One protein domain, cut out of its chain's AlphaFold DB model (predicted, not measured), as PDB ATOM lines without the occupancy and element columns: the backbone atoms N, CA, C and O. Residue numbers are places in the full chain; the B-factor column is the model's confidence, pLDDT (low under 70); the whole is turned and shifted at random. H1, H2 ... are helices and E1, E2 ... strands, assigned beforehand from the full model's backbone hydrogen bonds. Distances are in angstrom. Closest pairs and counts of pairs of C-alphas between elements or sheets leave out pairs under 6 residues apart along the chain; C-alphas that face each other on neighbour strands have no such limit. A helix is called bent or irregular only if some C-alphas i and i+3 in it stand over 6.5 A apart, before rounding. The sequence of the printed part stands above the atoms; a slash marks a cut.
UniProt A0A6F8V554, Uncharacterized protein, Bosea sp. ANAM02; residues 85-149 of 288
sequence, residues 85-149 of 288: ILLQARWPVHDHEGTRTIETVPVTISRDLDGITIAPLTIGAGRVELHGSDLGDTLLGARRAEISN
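AT A GLANCE: This is residues 85 to 149 of the 288 residues of an uncharacterized protein of Bosea sp. ANAM02 (UniProt A0A6F8V554). One twisted and curled sheet of four antiparallel strands makes the body, with the long, bent hairpin of E1 and E2 at one side of it and the shorter E3 and E4 continuing it strand by strand. A short helix, H1, sits at one end of the sheet near E3 and E4, and from it residues 140 to 149, with no named element, run back past the E4 edge toward the other end. The 65 printed residues hold four named strands and one named helix, in the order E1, E2, E3, E4, H1 along the chain; the sheet's order is E1, E2, E3, E4, and the class is mostly strand. The whole is only just compact, close to loose, with a radius of gyration of the C-alphas of 12.6 A, and it is elongated, spanning 37 by 23 by 15 A.

HOW THE PARTS SIT: The sheet is a meander, in which each strand is the antiparallel neighbour of the one before: E1, residues 85 to 94; E2, residues 100 to 111; E3, residues 115 to 120; and E4, residues 128 to 131. E1 and E4 are its edge strands, and E2 and E3 are inner strands. From edge to edge the strands' lines turn by 61 degrees and the way across the sheet turns by 40 degrees. E1 bends by 72 degrees at residue 90, and E2 bends by 78 degrees at residue 104, where C-alphas 90 and 104 face each other at 4.4 A. E1 and E2 form a hairpin at 147 degrees between their directions, with N 87 and O 107 at 2.9 A and N 101 and O 93 at 2.9 A, both within hydrogen-bond range. E2 and E3 form a hairpin at 140 degrees; N 108 and O 119 are 2.8 A apart and N 117 and O 110 are 2.9 A apart, within hydrogen-bond range. E3 and E4 form a hairpin at 175 degrees, with N 116 and O 130 at 2.9 A and N 130 and O 116 at 2.8 A, within hydrogen-bond range. E4 is apart from both E1 and E2. H1, residues 135 to 139, is on the sheet but only grazes it. The closest C-alphas of H1 and E3 are those of Gly 115 and Leu 135, 7.3 A apart; those of H1 and E4 are Leu 130 and Thr 138, 7.6 A apart. In H1 every O i to N i+4 pair is within hydrogen-bond range.

IN THESE COORDINATES: E2, the longest strand, has 12 residues and measures 27.8 A from first to last C-alpha, from C-alpha 100 at (254.651, 402.232, 230.094) to C-alpha 111 at (230.852, 414.258, 238.064). E1 has 10 residues and measures 23.6 A, beginning with C-alpha 85 at (238.866, 418.473, 242.137). E3 has 6 residues over 16.7 A, and E4 has 4 residues over 9.7 A. H1 has 5 residues and ends with C-alpha 139 at (231.696, 401.053, 243.482).

THE WHOLE: The two C-alphas farthest apart are those of Glu 97, in the link between E1 and E2, and Leu 113, in the link between E2 and E3, at 38.0 A. The C-alphas of the first and last printed residues, Ile 85 and Asn 149, are 21.9 A apart. The printed part has no cut. The links from E1 to E2, E2 to E3 and E4 to H1 are tight, and the link from E3 to E4 is short; no link is long. The mean pLDDT of the printed part is 84.1, and it is under 70 at residues 96 to 98 and at residue 149.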
ATOM      1  N   ILE A  85     237.861 418.413 241.068       81.00
ATOM      2  CA  ILE A  85     238.866 418.473 242.137       81.00
ATOM      3  C   ILE A  85     240.190 417.919 241.610       81.00
ATOM      4  O   ILE A  85     240.239 416.812 241.071       81.00
ATOM      5  N   LEU A  86     241.259 418.699 241.775       85.31
ATOM      6  CA  LEU A  86     242.620 418.321 241.414       85.31
ATOM      7  C   LEU A  86     243.283 417.546 242.561       85.31
ATOM      8  O   LEU A  86     243.470 418.085 243.650       85.31
ATOM      9  N   LEU A  87     243.681 416.300 242.305       88.44
ATOM     10  CA  LEU A  87     244.386 415.425 243.249       88.44
ATOM     11  C   LEU A  87     245.675 414.872 242.631       88.44
ATOM     12  O   LEU A  87     245.884 414.951 241.423       88.44
ATOM     13  N   GLN A  88     246.542 414.288 243.457       88.88
ATOM     14  CA  GLN A  88     247.686 413.492 242.998       88.88
ATOM     15  C   GLN A  88     247.332 412.005 243.028       88.88
ATOM     16  O   GLN A  88     246.764 411.519 244.005       88.88
ATOM     17  N   ALA A  89     247.691 411.276 241.976       89.31
ATOM     18  CA  ALA A  89     247.378 409.862 241.827       89.31
ATOM     19  C   ALA A  89     248.531 409.107 241.157       89.31
ATOM     20  O   ALA A  89     249.197 409.640 240.274       89.31
ATOM     21  N   ARG A  90     248.740 407.838 241.527       87.50
ATOM     22  CA  ARG A  90     249.624 406.944 240.768       87.50
ATOM     23  C   ARG A  90     248.921 406.513 239.487       87.50
ATOM     24  O   ARG A  90     247.899 405.839 239.545       87.50
ATOM     25  N   TRP A  91     249.432 406.901 238.333       86.69
ATOM     26  CA  TRP A  91     248.730 406.711 237.072       86.69
ATOM     27  C   TRP A  91     249.623 406.041 236.033       86.69
ATOM     28  O   TRP A  91     250.825 406.320 235.995       86.69
ATOM     29  N   PRO A  92     249.073 405.153 235.188       82.19
ATOM     30  CA  PRO A  92     249.818 404.615 234.065       82.19
ATOM     31  C   PRO A  92     250.078 405.706 233.028       82.19
ATOM     32  O   PRO A  92     249.135 406.292 232.492       82.19
ATOM     33  N   VAL A  93     251.347 405.931 232.712       80.19
ATOM     34  CA  VAL A  93     251.789 406.895 231.698       80.19
ATOM     35  C   VAL A  93     252.778 406.232 230.743       80.19
ATOM     36  O   VAL A  93     253.292 405.151 231.031       80.19
ATOM     37  N   HIS A  94     252.998 406.848 229.585       76.38
ATOM     38  CA  HIS A  94     254.115 406.498 228.716       76.38
ATOM     39  C   HIS A  94     255.269 407.445 229.021       76.38
ATOM     40  O   HIS A  94     255.071 408.661 229.043       76.38
ATOM     41  N   ASP A  95     256.451 406.893 229.264       70.69
ATOM     42  CA  ASP A  95     257.666 407.685 229.347       70.69
ATOM     43  C   ASP A  95     258.112 408.166 227.953       70.69
ATOM     44  O   ASP A  95     257.500 407.871 226.924       70.69
ATOM     45  N   HIS A  96     259.194 408.940 227.924       64.19
ATOM     46  CA  HIS A  96     259.801 409.474 226.704       64.19
ATOM     47  C   HIS A  96     260.237 408.416 225.672       64.19
ATOM     48  O   HIS A  96     260.348 408.746 224.494       64.19
ATOM     49  N   GLU A  97     260.463 407.166 226.082       69.31
ATOM     50  CA  GLU A  97     260.815 406.053 225.190       69.31
ATOM     51  C   GLU A  97     259.564 405.290 224.714       69.31
ATOM     52  O   GLU A  97     259.663 404.302 223.985       69.31
ATOM     53  N   GLY A  98     258.370 405.736 225.121       69.88
ATOM     54  CA  GLY A  98     257.099 405.063 224.861       69.88
ATOM     55  C   GLY A  98     256.847 403.869 225.785       69.88
ATOM     56  O   GLY A  98     255.809 403.206 225.661       69.88
ATOM     57  N   THR A  99     257.744 403.601 226.736       76.88
ATOM     58  CA  THR A  99     257.586 402.525 227.710       76.88
ATOM     59  C   THR A  99     256.549 402.925 228.743       76.88
ATOM     60  O   THR A  99     256.465 404.064 229.196       76.88
ATOM     61  N   ARG A 100     255.705 401.971 229.123       77.12
ATOM     62  CA  ARG A 100     254.651 402.232 230.094       77.12
ATOM     63  C   ARG A 100     255.175 402.154 231.526       77.12
ATOM     64  O   ARG A 100     255.603 401.086 231.965       77.12
ATOM     65  N   THR A 101     255.016 403.234 232.277       78.94
ATOM     66  CA  THR A 101     255.419 403.366 233.684       78.94
ATOM     67  C   THR A 101     254.212 403.712 234.571       78.94
ATOM     68  O   THR A 101     253.097 403.923 234.087       78.94
ATOM     69  N   ILE A 102     254.403 403.696 235.897       81.88
ATOM     70  CA  ILE A 102     253.431 404.225 236.868       81.88
ATOM     71  C   ILE A 102     254.081 405.408 237.571       81.88
ATOM     72  O   ILE A 102     255.021 405.218 238.346       81.88
ATOM     73  N   GLU A 103     253.532 406.595 237.360       82.19
ATOM     74  CA  GLU A 103     254.054 407.850 237.901       82.19
ATOM     75  C   GLU A 103     253.022 408.535 238.789       82.19
ATOM     76  O   GLU A 103     251.827 408.260 238.694       82.19
ATOM     77  N   THR A 104     253.477 409.408 239.683       86.38
ATOM     78  CA  THR A 104     252.563 410.262 240.449       86.38
ATOM     79  C   THR A 104     252.234 411.471 239.592       86.38
ATOM     80  O   THR A 104     253.127 412.259 239.288       86.38
ATOM     81  N   VAL A 105     250.971 411.595 239.192       86.62
ATOM     82  CA  VAL A 105     250.513 412.670 238.312       86.62
ATOM     83  C   VAL A 105     249.299 413.395 238.890       86.62
ATOM     84  O   VAL A 105     248.485 412.789 239.597       86.62
ATOM     85  N   PRO A 106     249.137 414.685 238.561       88.31
ATOM     86  CA  PRO A 106     247.882 415.395 238.773       88.31
ATOM     87  C   PRO A 106     246.725 414.774 237.973       88.31
ATOM     88  O   PRO A 106     246.825 414.584 236.757       88.31
ATOM     89  N   VAL A 107     245.601 414.527 238.645       90.62
ATOM     90  CA  VAL A 107     244.329 414.091 238.052       90.62
ATOM     91  C   VAL A 107     243.198 415.018 238.477       90.62
ATOM     92  O   VAL A 107     243.127 415.434 239.631       90.62
ATOM     93  N   THR A 108     242.294 415.322 237.555       90.69
ATOM     94  CA  THR A 108     241.039 416.024 237.832       90.69
ATOM     95  C   THR A 108     239.908 415.016 237.919       90.69
ATOM     96  O   THR A 108     239.786 414.153 237.045       90.69
ATOM     97  N   ILE A 109     239.066 415.145 238.940       91.19
ATOM     98  CA  ILE A 109     237.888 414.297 239.130       91.19
ATOM     99  C   ILE A 109     236.646 415.165 239.045       91.19
ATOM    100  O   ILE A 109     236.539 416.167 239.747       91.19
ATOM    101  N   SER A 110     235.712 414.774 238.188       89.19
ATOM    102  CA  SER A 110     234.461 415.498 237.971       89.19
ATOM    103  C   SER A 110     233.298 414.527 237.843       89.19
ATOM    104  O   SER A 110     233.485 413.389 237.405       89.19
ATOM    105  N   ARG A 111     232.107 414.986 238.222       89.75
ATOM    106  CA  ARG A 111     230.852 414.258 238.064       89.75
ATOM    107  C   ARG A 111     229.864 415.103 237.281       89.75
ATOM    108  O   ARG A 111     229.712 416.290 237.564       89.75
ATOM    109  N   ASP A 112     229.192 414.477 236.330       88.00
ATOM    110  CA  ASP A 112     228.070 415.046 235.594       88.00
ATOM    111  C   ASP A 112     226.876 414.074 235.601       88.00
ATOM    112  O   ASP A 112     226.801 413.172 236.440       88.00
ATOM    113  N   LEU A 113     225.896 414.306 234.723       83.44
ATOM    114  CA  LEU A 113     224.709 413.453 234.607       83.44
ATOM    115  C   LEU A 113     225.027 412.074 234.012       83.44
ATOM    116  O   LEU A 113     224.299 411.122 234.286       83.44
ATOM    117  N   ASP A 114     226.091 411.970 233.216       84.75
ATOM    118  CA  ASP A 114     226.458 410.755 232.491       84.75
ATOM    119  C   ASP A 114     227.358 409.846 233.340       84.75
ATOM    120  O   ASP A 114     227.397 408.629 233.122       84.75
ATOM    121  N   GLY A 115     228.045 410.407 234.340       90.50
ATOM    122  CA  GLY A 115     228.791 409.640 235.325       90.50
ATOM    123  C   GLY A 115     229.939 410.401 235.977       90.50
ATOM    124  O   GLY A 115     229.853 411.598 236.254       90.50
ATOM    125  N   ILE A 116     231.023 409.681 236.267       92.12
ATOM    126  CA  ILE A 116     232.238 410.235 236.869       92.12
ATOM    127  C   ILE A 116     233.405 410.081 235.901       92.12
ATOM    128  O   ILE A 116     233.651 408.998 235.374       92.12
ATOM    129  N   THR A 117     234.167 411.156 235.719       90.69
ATOM    130  CA  THR A 117     235.396 411.154 234.922       90.69
ATOM    131  C   THR A 117     236.603 411.451 235.800       90.69
ATOM    132  O   THR A 117     236.626 412.459 236.512       90.69
ATOM    133  N   ILE A 118     237.631 410.604 235.697       91.50
ATOM    134  CA  ILE A 118     238.968 410.839 236.256       91.50
ATOM    135  C   ILE A 118     239.928 411.046 235.086       91.50
ATOM    136  O   ILE A 118     240.208 410.116 234.323       91.50
ATOM    137  N   ALA A 119     240.431 412.268 234.939       89.12
ATOM    138  CA  ALA A 119     241.288 412.653 233.828       89.12
ATOM    139  C   ALA A 119     242.664 413.118 234.330       89.12
ATOM    140  O   ALA A 119     242.736 414.094 235.077       89.12
ATOM    141  N   PRO A 120     243.767 412.467 233.930       89.25
ATOM    142  CA  PRO A 120     245.102 412.992 234.186       89.25
ATOM    143  C   PRO A 120     245.346 414.290 233.405       89.25
ATOM    144  O   PRO A 120     244.866 414.474 232.280       89.25
ATOM    145  N   LEU A 121     246.131 415.189 234.002       88.69
ATOM    146  CA  LEU A 121     246.653 416.365 233.303       88.69
ATOM    147  C   LEU A 121     247.873 416.024 232.432       88.69
ATOM    148  O   LEU A 121     248.208 416.782 231.527       88.69
ATOM    149  N   THR A 122     248.518 414.881 232.679       87.00
ATOM    150  CA  THR A 122     249.607 414.362 231.844       87.00
ATOM    151  C   THR A 122     249.078 413.929 230.476       87.00
ATOM    152  O   THR A 122     248.101 413.185 230.369       87.00
ATOM    153  N   ILE A 123     249.728 414.385 229.412       81.00
ATOM    154  CA  ILE A 123     249.335 414.110 228.030       81.00
ATOM    155  C   ILE A 123     249.676 412.672 227.652       81.00
ATOM    156  O   ILE A 123     250.692 412.125 228.066       81.00
ATOM    157  N   GLY A 124     248.792 412.038 226.876       74.62
ATOM    158  CA  GLY A 124     248.918 410.626 226.502       74.62
ATOM    159  C   GLY A 124     248.537 409.646 227.619       74.62
ATOM    160  O   GLY A 124     248.373 408.451 227.361       74.62
ATOM    161  N   ALA A 125     248.320 410.131 228.844       81.38
ATOM    162  CA  ALA A 125     247.753 409.333 229.913       81.38
ATOM    163  C   ALA A 125     246.248 409.134 229.664       81.38
ATOM    164  O   ALA A 125     245.503 410.086 229.426       81.38
ATOM    165  N   GLY A 126     245.800 407.878 229.672       82.31
ATOM    166  CA  GLY A 126     244.390 407.566 229.444       82.31
ATOM    167  C   GLY A 126     243.511 408.018 230.614       82.31
ATOM    168  O   GLY A 126     243.988 408.128 231.743       82.31
ATOM    169  N   ARG A 127     242.225 408.252 230.352       86.94
ATOM    170  CA  ARG A 127     241.228 408.649 231.365       86.94
ATOM    171  C   ARG A 127     240.382 407.461 231.813       86.94
ATOM    172  O   ARG A 127     240.312 406.472 231.090       86.94
ATOM    173  N   VAL A 128     239.731 407.578 232.966       89.50
ATOM    174  CA  VAL A 128     238.698 406.638 233.426       89.50
ATOM    175  C   VAL A 128     237.341 407.317 233.324       89.50
ATOM    176  O   VAL A 128     237.171 408.422 233.841       89.50
ATOM    177  N   GLU A 129     236.391 406.639 232.689       89.62
ATOM    178  CA  GLU A 129     234.992 407.057 232.593       89.62
ATOM    179  C   GLU A 129     234.122 405.995 233.264       89.62
ATOM    180  O   GLU A 129     234.131 404.826 232.880       89.62
ATOM    181  N   LEU A 130     233.407 406.397 234.312       90.44
ATOM    182  CA  LEU A 130     232.483 405.550 235.053       90.44
ATOM    183  C   LEU A 130     231.070 405.998 234.716       90.44
ATOM    184  O   LEU A 130     230.575 406.965 235.293       90.44
ATOM    185  N   HIS A 131     230.438 405.312 233.770       89.75
ATOM    186  CA  HIS A 131     229.071 405.619 233.365       89.75
ATOM    187  C   HIS A 131     228.083 405.366 234.504       89.75
ATOM    188  O   HIS A 131     228.210 404.388 235.241       89.75
ATOM    189  N   GLY A 132     227.058 406.210 234.620       86.38
ATOM    190  CA  GLY A 132     226.047 406.104 235.674       86.38
ATOM    191  C   GLY A 132     225.327 404.749 235.716       86.38
ATOM    192  O   GLY A 132     225.000 404.277 236.803       86.38
ATOM    193  N   SER A 133     225.142 404.084 234.567       87.00
ATOM    194  CA  SER A 133     224.556 402.732 234.495       87.00
ATOM    195  C   SER A 133     225.407 401.662 235.176       87.00
ATOM    196  O   SER A 133     224.879 400.653 235.628       87.00
ATOM    197  N   ASP A 134     226.714 401.899 235.246       86.56
ATOM    198  CA  ASP A 134     227.727 400.930 235.654       86.56
ATOM    199  C   ASP A 134     228.365 401.300 236.999       86.56
ATOM    200  O   ASP A 134     229.104 400.510 237.590       86.56
ATOM    201  N   LEU A 135     228.085 402.514 237.487       88.88
ATOM    202  CA  LEU A 135     228.719 403.101 238.657       88.88
ATOM    203  C   LEU A 135     228.523 402.225 239.896       88.88
ATOM    204  O   LEU A 135     229.486 401.978 240.611       88.88
ATOM    205  N   GLY A 136     227.316 401.698 240.119       88.75
ATOM    206  CA  GLY A 136     227.036 400.812 241.253       88.75
ATOM    207  C   GLY A 136     227.945 399.579 241.274       88.75
ATOM    208  O   GLY A 136     228.590 399.304 242.287       88.75
ATOM    209  N   ASP A 137     228.075 398.893 240.137       88.50
ATOM    210  CA  ASP A 137     228.924 397.705 240.009       88.50
ATOM    211  C   ASP A 137     230.409 398.041 240.189       88.50
ATOM    212  O   ASP A 137     231.162 397.260 240.779       88.50
ATOM    213  N   THR A 138     230.852 399.204 239.702       88.06
ATOM    214  CA  THR A 138     232.226 399.668 239.927       88.06
ATOM    215  C   THR A 138     232.477 399.990 241.396       88.06
ATOM    216  O   THR A 138     233.495 399.559 241.937       88.06
ATOM    217  N   LEU A 139     231.560 400.697 242.066       91.94
ATOM    218  CA  LEU A 139     231.696 401.053 243.482       91.94
ATOM    219  C   LEU A 139     231.750 399.806 244.372       91.94
ATOM    220  O   LEU A 139     232.546 399.765 245.304       91.94
ATOM    221  N   LEU A 140     230.989 398.761 244.034       90.00
ATOM    222  CA  LEU A 140     231.039 397.461 244.713       90.00
ATOM    223  C   LEU A 140     232.287 396.632 244.367       90.00
ATOM    224  O   LEU A 140     232.465 395.542 244.899       90.00
ATOM    225  N   GLY A 141     233.156 397.093 243.463       81.75
ATOM    226  CA  GLY A 141     234.312 396.318 243.003       81.75
ATOM    227  C   GLY A 141     233.934 395.058 242.209       81.75
ATOM    228  O   GLY A 141     234.758 394.145 242.068       81.75
ATOM    229  N   ALA A 142     232.697 394.992 241.702       80.56
ATOM    230  CA  ALA A 142     232.211 393.940 240.809       80.56
ATOM    231  C   ALA A 142     232.638 394.206 239.357       80.56
ATOM    232  O   ALA A 142     232.967 393.270 238.623       80.56
ATOM    233  N   ARG A 143     232.715 395.484 238.967       81.00
ATOM    234  CA  ARG A 143     233.219 395.929 237.665       81.00
ATOM    235  C   ARG A 143     234.526 396.700 237.803       81.00
ATOM    236  O   ARG A 143     234.709 397.500 238.715       81.00
ATOM    237  N   ARG A 144     235.443 396.460 236.865       81.00
ATOM    238  CA  ARG A 144     236.754 397.120 236.823       81.00
ATOM    239  C   ARG A 144     236.634 398.534 236.279       81.00
ATOM    240  O   ARG A 144     235.832 398.778 235.379       81.00
ATOM    241  N   ALA A 145     237.475 399.430 236.784       77.19
ATOM    242  CA  ALA A 145     237.654 400.735 236.173       77.19
ATOM    243  C   ALA A 145     238.579 400.581 234.958       77.19
ATOM    244  O   ALA A 145     239.738 400.173 235.085       77.19
ATOM    245  N   GLU A 146     238.068 400.890 233.770       79.50
ATOM    246  CA  GLU A 146     238.852 400.826 232.541       79.50
ATOM    247  C   GLU A 146     239.445 402.194 232.224       79.50
ATOM    248  O   GLU A 146     238.771 403.222 232.240       79.50
ATOM    249  N   ILE A 147     240.746 402.201 231.947       79.69
ATOM    250  CA  ILE A 147     241.427 403.377 231.415       79.69
ATOM    251  C   ILE A 147     241.272 403.330 229.894       79.69
ATOM    252  O   ILE A 147     241.466 402.269 229.307       79.69
ATOM    253  N   SER A 148     241.029 404.462 229.233       75.88
ATOM    254  CA  SER A 148     240.922 404.545 227.764       75.88
ATOM    255  C   SER A 148     242.146 403.985 227.021       75.88
ATOM    256  O   SER A 148     242.032 403.476 225.913       75.88
ATOM    257  N   ASN A 149     243.320 404.033 227.661       65.25
ATOM    258  CA  ASN A 149     244.588 403.483 227.165       65.25
ATOM    259  C   ASN A 149     245.009 402.220 227.969       65.25
ATOM    260  O   ASN A 149     246.194 401.903 228.052       65.25
TER     261      ASN A 149